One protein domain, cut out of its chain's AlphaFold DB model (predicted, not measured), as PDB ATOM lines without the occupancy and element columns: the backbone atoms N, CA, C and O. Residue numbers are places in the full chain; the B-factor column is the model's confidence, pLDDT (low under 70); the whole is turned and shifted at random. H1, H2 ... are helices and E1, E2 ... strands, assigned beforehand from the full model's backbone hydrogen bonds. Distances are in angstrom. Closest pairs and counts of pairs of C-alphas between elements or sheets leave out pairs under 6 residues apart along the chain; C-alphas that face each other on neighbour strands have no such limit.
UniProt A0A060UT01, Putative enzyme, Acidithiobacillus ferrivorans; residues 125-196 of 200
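Overview. This is residues 125 to 196 of the 200 residues of the protein "Putative enzyme" of Acidithiobacillus ferrivorans (UniProt A0A060UT01). A twisted sheet of four strands makes a wall, with three short helices gathered on one side of it and the other face bare. H2 packs over E3, while H1 and H3 touch each other and only graze the sheet; the loop between E3 and E4 lies at one end of the longest axis. The printed part has 72 residues with three named helices and four named strands, in the order H1 E1 E2 H2 H3 E3 E4. The sheet is mixed, in the order E1, E2, E3, E4, and the class is mixed, helices and strands. The whole is compact, with a radius of gyration of the C-alphas of 11.4 A, and elongated, spanning 35 by 23 by 20 A.

Arrangement. Residues 125 to 126 form a short antiparallel pairing with residues 143 to 144 of E1, an edge strand of residues 142 to 145. H1, residues 132 to 136, only grazes the sheet. E1 and E2, residues 149 to 152, form an antiparallel hairpin; N 144 and O 150 are 2.8 A apart, within hydrogen-bond range. H2, residues 156 to 161, is on the sheet at a height of 8.8 A, over E3, residues 176 to 182, and runs along the strands at 4 degrees to E3 on the local plane. The closest C-alphas of H2 and E3 are those of Glu 156 and Ala 181, 5.6 A apart. H3, residues 166 to 169, is only just on the sheet, with 5 pairs of C-alphas within 10 A, and only grazes it. H3 touches H1, the closest C-alphas being those of Ala 135 and Val 168, 5.2 A apart. H1 and H2 are apart. E2 and E3 are parallel, with N 151 and O 178 at 2.8 A; E2, H2, H3 and E3 make a strand-helix-strand unit, two parallel neighbour strands with helices between them in the chain, with a right-handed crossover. E3 and E4, residues 189 to 195, form an antiparallel hairpin, with N 179 and O 192 at 2.8 A. In H1 and H2 every O i to N i+4 pair is within hydrogen-bond range; H3 is too short for such a pair.

Along the chain. H1 begins at C-alpha 132, (30.307, -44.341, -31.354). E1 is 10.3 A long from first to last C-alpha, E2 9.7 A and H2 8.8 A. E3 is 20.4 A long and begins at C-alpha 176, (31.929, -41.368, -20.079). E4 is 19.1 A long and ends at C-alpha 195, (35.214, -38.922, -18.847).

Size, cuts and confidence. The C-alphas farthest apart are those of Met 171 and Trp 186, at 35.4 A. The printed part has no cut and no long link. Its mean pLDDT is 89.9; residues 186 to 188 and residue 196 are under 70.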
ATOM      1  N   PRO A 125      24.209 -55.092 -22.027       98.00
ATOM      2  CA  PRO A 125      24.427 -54.923 -23.459       98.00
ATOM      3  C   PRO A 125      23.462 -53.905 -24.065       98.00
ATOM      4  O   PRO A 125      22.275 -53.909 -23.740       98.00
ATOM      5  N   VAL A 126      23.974 -53.082 -24.976       98.06
ATOM      6  CA  VAL A 126      23.195 -52.111 -25.753       98.06
ATOM      7  C   VAL A 126      23.572 -52.191 -27.229       98.06
ATOM      8  O   VAL A 126      24.635 -52.706 -27.587       98.06
ATOM      9  N   GLU A 127      22.705 -51.676 -28.099       97.44
ATOM     10  CA  GLU A 127      23.096 -51.417 -29.484       97.44
ATOM     11  C   GLU A 127      24.179 -50.334 -29.525       97.44
ATOM     12  O   GLU A 127      24.173 -49.402 -28.717       97.44
ATOM     13  N   THR A 128      25.122 -50.457 -30.460       97.31
ATOM     14  CA  THR A 128      26.181 -49.461 -30.635       97.31
ATOM     15  C   THR A 128      25.557 -48.106 -30.980       97.31
ATOM     16  O   THR A 128      24.902 -48.007 -32.022       97.31
ATOM     17  N   PRO A 129      25.776 -47.051 -30.170       95.69
ATOM     18  CA  PRO A 129      25.266 -45.724 -30.488       95.69
ATOM     19  C   PRO A 129      25.772 -45.269 -31.866       95.69
ATOM     20  O   PRO A 129      26.959 -45.453 -32.147       95.69
ATOM     21  N   PRO A 130      24.940 -44.637 -32.717       93.31
ATOM     22  CA  PRO A 130      25.337 -44.274 -34.083       93.31
ATOM     23  C   PRO A 130      26.605 -43.413 -34.166       93.31
ATOM     24  O   PRO A 130      27.357 -43.498 -35.132       93.31
ATOM     25  N   LEU A 131      26.857 -42.595 -33.141       94.94
ATOM     26  CA  LEU A 131      28.029 -41.726 -33.060       94.94
ATOM     27  C   LEU A 131      29.300 -42.452 -32.595       94.94
ATOM     28  O   LEU A 131      30.389 -41.924 -32.789       94.94
ATOM     29  N   MET A 132      29.193 -43.650 -32.013       95.75
ATOM     30  CA  MET A 132      30.307 -44.341 -31.354       95.75
ATOM     31  C   MET A 132      31.430 -44.722 -32.326       95.75
ATOM     32  O   MET A 132      32.602 -44.504 -32.032       95.75
ATOM     33  N   GLU A 133      31.089 -45.275 -33.496       94.75
ATOM     34  CA  GLU A 133      32.099 -45.657 -34.496       94.75
ATOM     35  C   GLU A 133      32.828 -44.424 -35.047       94.75
ATOM     36  O   GLU A 133      34.050 -44.448 -35.187       94.75
ATOM     37  N   ASN A 134      32.098 -43.330 -35.283       93.12
ATOM     38  CA  ASN A 134      32.676 -42.063 -35.734       93.12
ATOM     39  C   ASN A 134      33.563 -41.436 -34.652       93.12
ATOM     40  O   ASN A 134      34.647 -40.955 -34.959       93.12
ATOM     41  N   ALA A 135      33.124 -41.487 -33.393       94.88
ATOM     42  CA  ALA A 135      33.869 -40.977 -32.252       94.88
ATOM     43  C   ALA A 135      35.189 -41.722 -32.027       94.88
ATOM     44  O   ALA A 135      36.186 -41.101 -31.680       94.88
ATOM     45  N   LEU A 136      35.214 -43.046 -32.196       95.44
ATOM     46  CA  LEU A 136      36.400 -43.861 -31.908       95.44
ATOM     47  C   LEU A 136      37.256 -44.156 -33.151       95.44
ATOM     48  O   LEU A 136      38.382 -44.634 -33.021       95.44
ATOM     49  N   GLY A 137      36.728 -43.930 -34.357       94.00
ATOM     50  CA  GLY A 137      37.389 -44.276 -35.621       94.00
ATOM     51  C   GLY A 137      37.578 -45.785 -35.835       94.00
ATOM     52  O   GLY A 137      38.317 -46.204 -36.725       94.00
ATOM     53  N   GLN A 138      36.944 -46.613 -35.004       94.25
ATOM     54  CA  GLN A 138      37.043 -48.069 -35.006       94.25
ATOM     55  C   GLN A 138      35.677 -48.669 -34.692       94.25
ATOM     56  O   GLN A 138      34.939 -48.152 -33.854       94.25
ATOM     57  N   LYS A 139      35.372 -49.809 -35.312       94.62
ATOM     58  CA  LYS A 139      34.136 -50.547 -35.055       94.62
ATOM     59  C   LYS A 139      34.223 -51.352 -33.747       94.62
ATOM     60  O   LYS A 139      35.081 -52.240 -33.662       94.62
ATOM     61  N   PRO A 140      33.335 -51.114 -32.762       96.56
ATOM     62  CA  PRO A 140      33.244 -51.936 -31.563       96.56
ATOM     63  C   PRO A 140      32.880 -53.390 -31.871       96.56
ATOM     64  O   PRO A 140      32.104 -53.682 -32.782       96.56
ATOM     65  N   PHE A 141      33.391 -54.311 -31.058       96.81
ATOM     66  CA  PHE A 141      32.901 -55.686 -31.005       96.81
ATOM     67  C   PHE A 141      31.572 -55.781 -30.248       96.81
ATOM     68  O   PHE A 141      30.664 -56.481 -30.690       96.81
ATOM     69  N   ALA A 142      31.465 -55.077 -29.120       97.81
ATOM     70  CA  ALA A 142      30.251 -54.972 -28.319       97.81
ATOM     71  C   ALA A 142      30.260 -53.663 -27.525       97.81
ATOM     72  O   ALA A 142      31.326 -53.109 -27.252       97.81
ATOM     73  N   VAL A 143      29.081 -53.194 -27.123       98.06
ATOM     74  CA  VAL A 143      28.927 -52.043 -26.231       98.06
ATOM     75  C   VAL A 143      28.056 -52.456 -25.053       98.06
ATOM     76  O   VAL A 143      27.006 -53.079 -25.220       98.06
ATOM     77  N   LEU A 144      28.520 -52.130 -23.854       97.94
ATOM     78  CA  LEU A 144      27.752 -52.228 -22.623       97.94
ATOM     79  C   LEU A 144      27.497 -50.819 -22.080       97.94
ATOM     80  O   LEU A 144      28.306 -49.916 -22.299       97.94
ATOM     81  N   ALA A 145      26.408 -50.641 -21.341       97.31
ATOM     82  CA  ALA A 145      26.061 -49.381 -20.696       97.31
ATOM     83  C   ALA A 145      25.857 -49.550 -19.184       97.31
ATOM     84  O   ALA A 145      25.328 -50.560 -18.708       97.31
ATOM     85  N   GLY A 146      26.283 -48.530 -18.447       94.44
ATOM     86  CA  GLY A 146      25.983 -48.259 -17.043       94.44
ATOM     87  C   GLY A 146      25.905 -46.742 -16.874       94.44
ATOM     88  O   GLY A 146      25.194 -46.090 -17.630       94.44
ATOM     89  N   ASP A 147      26.683 -46.167 -15.955       90.94
ATOM     90  CA  ASP A 147      26.865 -44.701 -15.918       90.94
ATOM     91  C   ASP A 147      27.733 -44.189 -17.081       90.94
ATOM     92  O   ASP A 147      27.558 -43.066 -17.550       90.94
ATOM     93  N   ASP A 148      28.664 -45.031 -17.534       94.06
ATOM     94  CA  ASP A 148      29.509 -44.827 -18.708       94.06
ATOM     95  C   ASP A 148      29.215 -45.930 -19.734       94.06
ATOM     96  O   ASP A 148      28.752 -47.025 -19.385       94.06
ATOM     97  N   TYR A 149      29.566 -45.681 -20.991       96.94
ATOM     98  CA  TYR A 149      29.714 -46.752 -21.967       96.94
ATOM     99  C   TYR A 149      30.980 -47.560 -21.691       96.94
ATOM    100  O   TYR A 149      32.036 -47.000 -21.409       96.94
ATOM    101  N   VAL A 150      30.897 -48.881 -21.850       97.31
ATOM    102  CA  VAL A 150      32.056 -49.777 -21.909       97.31
ATOM    103  C   VAL A 150      32.068 -50.451 -23.274       97.31
ATOM    104  O   VAL A 150      31.213 -51.276 -23.590       97.31
ATOM    105  N   VAL A 151      33.039 -50.076 -24.094       97.44
ATOM    106  CA  VAL A 151      33.173 -50.464 -25.496       97.44
ATOM    107  C   VAL A 151      34.254 -51.529 -25.611       97.44
ATOM    108  O   VAL A 151      35.412 -51.313 -25.253       97.44
ATOM    109  N   LEU A 152      33.870 -52.700 -26.104       97.38
ATOM    110  CA  LEU A 152      34.754 -53.847 -26.228       97.38
ATOM    111  C   LEU A 152      35.339 -53.898 -27.636       97.38
ATOM    112  O   LEU A 152      34.605 -53.822 -28.622       97.38
ATOM    113  N   PHE A 153      36.646 -54.108 -27.724       95.81
ATOM    114  CA  PHE A 153      37.380 -54.413 -28.949       95.81
ATOM    115  C   PHE A 153      37.956 -55.830 -28.877       95.81
ATOM    116  O   PHE A 153      38.030 -56.439 -27.807       95.81
ATOM    117  N   ARG A 154      38.326 -56.395 -30.031       93.81
ATOM    118  CA  ARG A 154      38.795 -57.786 -30.112       93.81
ATOM    119  C   ARG A 154      40.220 -57.951 -29.616       93.81
ATOM    120  O   ARG A 154      40.553 -59.010 -29.092       93.81
ATOM    121  N   ASP A 155      41.038 -56.922 -29.784       91.62
ATOM    122  CA  ASP A 155      42.438 -56.952 -29.402       91.62
ATOM    123  C   ASP A 155      42.979 -55.564 -29.039       91.62
ATOM    124  O   ASP A 155      42.391 -54.512 -29.304       91.62
ATOM    125  N   GLU A 156      44.143 -55.592 -28.403       91.06
ATOM    126  CA  GLU A 156      44.898 -54.425 -27.972       91.06
ATOM    127  C   GLU A 156      45.356 -53.515 -29.128       91.06
ATOM    128  O   GLU A 156      45.524 -52.310 -28.925       91.06
ATOM    129  N   ALA A 157      45.561 -54.048 -30.338       90.88
ATOM    130  CA  ALA A 157      46.015 -53.240 -31.468       90.88
ATOM    131  C   ALA A 157      44.925 -52.264 -31.924       90.88
ATOM    132  O   ALA A 157      45.243 -51.121 -32.250       90.88
ATOM    133  N   GLN A 158      43.651 -52.672 -31.862       91.69
ATOM    134  CA  GLN A 158      42.527 -51.768 -32.114       91.69
ATOM    135  C   GLN A 158      42.532 -50.589 -31.139       91.69
ATOM    136  O   GLN A 158      42.487 -49.448 -31.583       91.69
ATOM    137  N   ILE A 159      42.668 -50.844 -29.830       92.06
ATOM    138  CA  ILE A 159      42.703 -49.780 -28.809       92.06
ATOM    139  C   ILE A 159      43.839 -48.799 -29.065       92.06
ATOM    140  O   ILE A 159      43.633 -47.591 -29.018       92.06
ATOM    141  N   ARG A 160      45.036 -49.306 -29.368       90.75
ATOM    142  CA  ARG A 160      46.215 -48.464 -29.620       90.75
ATOM    143  C   ARG A 160      46.097 -47.614 -30.887       90.75
ATOM    144  O   ARG A 160      46.814 -46.627 -31.002       90.75
ATOM    145  N   ALA A 161      45.239 -48.002 -31.828       92.81
ATOM    146  CA  ALA A 161      44.991 -47.262 -33.062       92.81
ATOM    147  C   ALA A 161      43.863 -46.219 -32.938       92.81
ATOM    148  O   ALA A 161      43.695 -45.408 -33.851       92.81
ATOM    149  N   ILE A 162      43.087 -46.234 -31.847       93.31
ATOM    150  CA  ILE A 162      41.988 -45.288 -31.617       93.31
ATOM    151  C   ILE A 162      42.551 -43.895 -31.339       93.31
ATOM    152  O   ILE A 162      43.376 -43.705 -30.448       93.31
ATOM    153  N   HIS A 163      42.045 -42.923 -32.090       90.69
ATOM    154  CA  HIS A 163      42.266 -41.499 -31.871       90.69
ATOM    155  C   HIS A 163      40.881 -40.870 -31.689       90.69
ATOM    156  O   HIS A 163      40.203 -40.638 -32.689       90.69
ATOM    157  N   PRO A 164      40.412 -40.700 -30.441       93.19
ATOM    158  CA  PRO A 164      39.029 -40.333 -30.190       93.19
ATOM    159  C   PRO A 164      38.737 -38.899 -30.645       93.19
ATOM    160  O   PRO A 164      39.465 -37.967 -30.298       93.19
ATOM    161  N   ASP A 165      37.637 -38.714 -31.370       94.19
ATOM    162  CA  ASP A 165      37.064 -37.398 -31.626       94.19
ATOM    163  C   ASP A 165      36.291 -36.945 -30.383       94.19
ATOM    164  O   ASP A 165      35.149 -37.342 -30.134       94.19
ATOM    165  N   MET A 166      36.945 -36.101 -29.585       92.12
ATOM    166  CA  MET A 166      36.384 -35.575 -28.343       92.12
ATOM    167  C   MET A 166      35.101 -34.767 -28.571       92.12
ATOM    168  O   MET A 166      34.220 -34.791 -27.717       92.12
ATOM    169  N   ALA A 167      34.959 -34.090 -29.716       92.94
ATOM    170  CA  ALA A 167      33.761 -33.311 -30.012       92.94
ATOM    171  C   ALA A 167      32.552 -34.226 -30.240       92.94
ATOM    172  O   ALA A 167      31.465 -33.941 -29.747       92.94
ATOM    173  N   VAL A 168      32.754 -35.351 -30.932       94.25
ATOM    174  CA  VAL A 168      31.699 -36.352 -31.150       94.25
ATOM    175  C   VAL A 168      31.402 -37.123 -29.866       94.25
ATOM    176  O   VAL A 168      30.239 -37.384 -29.565       94.25
ATOM    177  N   LEU A 169      32.428 -37.457 -29.078       92.94
ATOM    178  CA  LEU A 169      32.248 -38.128 -27.791       92.94
ATOM    179  C   LEU A 169      31.368 -37.314 -26.832       92.94
ATOM    180  O   LEU A 169      30.494 -37.890 -26.195       92.94
ATOM    181  N   LEU A 170      31.532 -35.987 -26.780       91.69
ATOM    182  CA  LEU A 170      30.703 -35.088 -25.962       91.69
ATOM    183  C   LEU A 170      29.218 -35.054 -26.373       91.69
ATOM    184  O   LEU A 170      28.395 -34.536 -25.622       91.69
ATOM    185  N   MET A 171      28.865 -35.581 -27.548       93.69
ATOM    186  CA  MET A 171      27.477 -35.686 -28.012       93.69
ATOM    187  C   MET A 171      26.783 -36.980 -27.559       93.69
ATOM    188  O   MET A 171      25.591 -37.147 -27.820       93.69
ATOM    189  N   LEU A 172      27.512 -37.908 -26.933       94.06
ATOM    190  CA  LEU A 172      26.934 -39.105 -26.327       94.06
ATOM    191  C   LEU A 172      26.142 -38.745 -25.059       94.06
ATOM    192  O   LEU A 172      26.385 -37.727 -24.418       94.06
ATOM    193  N   ASP A 173      25.182 -39.587 -24.696       93.44
ATOM    194  CA  ASP A 173      24.189 -39.339 -23.642       93.44
ATOM    195  C   ASP A 173      24.554 -39.928 -22.268       93.44
ATOM    196  O   ASP A 173      23.805 -39.754 -21.306       93.44
ATOM    197  N   LEU A 174      25.710 -40.588 -22.149       93.69
ATOM    198  CA  LEU A 174      26.254 -41.086 -20.880       93.69
ATOM    199  C   LEU A 174      27.438 -40.239 -20.393       93.69
ATOM    200  O   LEU A 174      27.980 -39.405 -21.114       93.69
ATOM    201  N   ARG A 175      27.867 -40.460 -19.145       90.00
ATOM    202  CA  ARG A 175      28.906 -39.649 -18.484       90.00
ATOM    203  C   ARG A 175      30.298 -39.800 -19.110       90.00
ATOM    204  O   ARG A 175      31.127 -38.894 -18.998       90.00
ATOM    205  N   GLY A 176      30.580 -40.946 -19.720       92.31
ATOM    206  CA  GLY A 176      31.929 -41.368 -20.079       92.31
ATOM    207  C   GLY A 176      31.949 -42.511 -21.083       92.31
ATOM    208  O   GLY A 176      30.941 -43.184 -21.307       92.31
ATOM    209  N   VAL A 177      33.130 -42.761 -21.646       95.31
ATOM    210  CA  VAL A 177      33.417 -43.928 -22.484       95.31
ATOM    211  C   VAL A 177      34.689 -44.610 -21.989       95.31
ATOM    212  O   VAL A 177      35.775 -44.031 -21.988       95.31
ATOM    213  N   ALA A 178      34.566 -45.872 -21.588       95.56
ATOM    214  CA  ALA A 178      35.674 -46.790 -21.382       95.56
ATOM    215  C   ALA A 178      35.830 -47.673 -22.622       95.56
ATOM    216  O   ALA A 178      34.857 -48.264 -23.079       95.56
ATOM    217  N   ILE A 179      37.045 -47.829 -23.135       95.94
ATOM    218  CA  ILE A 179      37.374 -48.802 -24.179       95.94
ATOM    219  C   ILE A 179      38.216 -49.926 -23.573       95.94
ATOM    220  O   ILE A 179      39.087 -49.663 -22.743       95.94
ATOM    221  N   THR A 180      37.959 -51.183 -23.944       95.62
ATOM    222  CA  THR A 180      38.687 -52.343 -23.401       95.62
ATOM    223  C   THR A 180      38.810 -53.498 -24.391       95.62
ATOM    224  O   THR A 180      37.960 -53.686 -25.258       95.62
ATOM    225  N   ALA A 181      39.893 -54.266 -24.280       94.00
ATOM    226  CA  ALA A 181      40.166 -55.446 -25.091       94.00
ATOM    227  C   ALA A 181      40.969 -56.480 -24.284       94.00
ATOM    228  O   ALA A 181      41.628 -56.115 -23.299       94.00
ATOM    229  N   PRO A 182      40.950 -57.767 -24.674       91.12
ATOM    230  CA  PRO A 182      41.879 -58.755 -24.139       91.12
ATOM    231  C   PRO A 182      43.334 -58.306 -24.341       91.12
ATOM    232  O   PRO A 182      43.725 -57.903 -25.439       91.12
ATOM    233  N   GLY A 183      44.132 -58.365 -23.275       82.81
ATOM    234  CA  GLY A 183      45.572 -58.133 -23.338       82.81
ATOM    235  C   GLY A 183      46.314 -59.348 -23.896       82.81
ATOM    236  O   GLY A 183      45.798 -60.465 -23.901       82.81
ATOM    237  N   LYS A 184      47.553 -59.138 -24.355       75.56
ATOM    238  CA  LYS A 184      48.405 -60.224 -24.880       75.56
ATOM    239  C   LYS A 184      48.836 -61.249 -23.822       75.56
ATOM    240  O   LYS A 184      49.105 -62.393 -24.176       75.56
ATOM    241  N   ASP A 185      48.871 -60.857 -22.550       76.12
ATOM    242  CA  ASP A 185      49.163 -61.760 -21.436       76.12
ATOM    243  C   ASP A 185      47.864 -62.287 -20.812       76.12
ATOM    244  O   ASP A 185      46.914 -61.531 -20.585       76.12
ATOM    245  N   TRP A 186      47.843 -63.577 -20.473       44.94
ATOM    246  CA  TRP A 186      46.696 -64.230 -19.843       44.94
ATOM    247  C   TRP A 186      46.230 -63.489 -18.578       44.94
ATOM    248  O   TRP A 186      47.025 -63.206 -17.682       44.94
ATOM    249  N   GLY A 187      44.929 -63.191 -18.503       57.78
ATOM    250  CA  GLY A 187      44.307 -62.500 -17.368       57.78
ATOM    251  C   GLY A 187      44.477 -60.977 -17.352       57.78
ATOM    252  O   GLY A 187      44.028 -60.340 -16.400       57.78
ATOM    253  N   LYS A 188      45.095 -60.375 -18.378       68.12
ATOM    254  CA  LYS A 188      45.203 -58.917 -18.508       68.12
ATOM    255  C   LYS A 188      44.184 -58.377 -19.506       68.12
ATOM    256  O   LYS A 188      43.899 -58.995 -20.528       68.12
ATOM    257  N   HIS A 189      43.690 -57.180 -19.226       72.25
ATOM    258  CA  HIS A 189      42.943 -56.360 -20.172       72.25
ATOM    259  C   HIS A 189      43.700 -55.054 -20.375       72.25
ATOM    260  O   HIS A 189      44.239 -54.505 -19.412       72.25
ATOM    261  N   LEU A 190      43.734 -54.555 -21.612       78.00
ATOM    262  CA  LEU A 190      44.104 -53.165 -21.847       78.00
ATOM    263  C   LEU A 190      42.823 -52.341 -21.853       78.00
ATOM    264  O   LEU A 190      41.905 -52.648 -22.610       78.00
ATOM    265  N   GLY A 191      42.784 -51.303 -21.022       73.12
ATOM    266  CA  GLY A 191      41.674 -50.365 -20.959       73.12
ATOM    267  C   GLY A 191      42.151 -48.921 -21.037       73.12
ATOM    268  O   GLY A 191      43.238 -48.591 -20.565       73.12
ATOM    269  N   HIS A 192      41.319 -48.065 -21.615       78.25
ATOM    270  CA  HIS A 192      41.463 -46.615 -21.555       78.25
ATOM    271  C   HIS A 192      40.092 -46.011 -21.241       78.25
ATOM    272  O   HIS A 192      39.076 -46.517 -21.716       78.25
ATOM    273  N   HIS A 193      40.040 -44.976 -20.406       82.88
ATOM    274  CA  HIS A 193      38.788 -44.344 -19.987       82.88
ATOM    275  C   HIS A 193      38.848 -42.851 -20.251       82.88
ATOM    276  O   HIS A 193      39.849 -42.204 -19.946       82.88
ATOM    277  N   VAL A 194      37.766 -42.336 -20.822       71.69
ATOM    278  CA  VAL A 194      37.556 -40.923 -21.104       71.69
ATOM    279  C   VAL A 194      36.268 -40.504 -20.403       71.69
ATOM    280  O   VAL A 194      35.188 -41.016 -20.703       71.69
ATOM    281  N   SER A 195      36.375 -39.569 -19.463       70.50
ATOM    282  CA  SER A 195      35.214 -38.922 -18.847       70.50
ATOM    283  C   SER A 195      34.786 -37.726 -19.697       70.50
ATOM    284  O   SER A 195      35.609 -36.867 -19.999       70.50
ATOM    285  N   LEU A 196      33.505 -37.658 -20.064       63.91
ATOM    286  CA  LEU A 196      32.937 -36.574 -20.883       63.91
ATOM    287  C   LEU A 196      32.510 -35.378 -20.029       63.91
ATOM    288  O   LEU A 196      32.462 -34.248 -20.500       63.91
TER     289      LEU A 196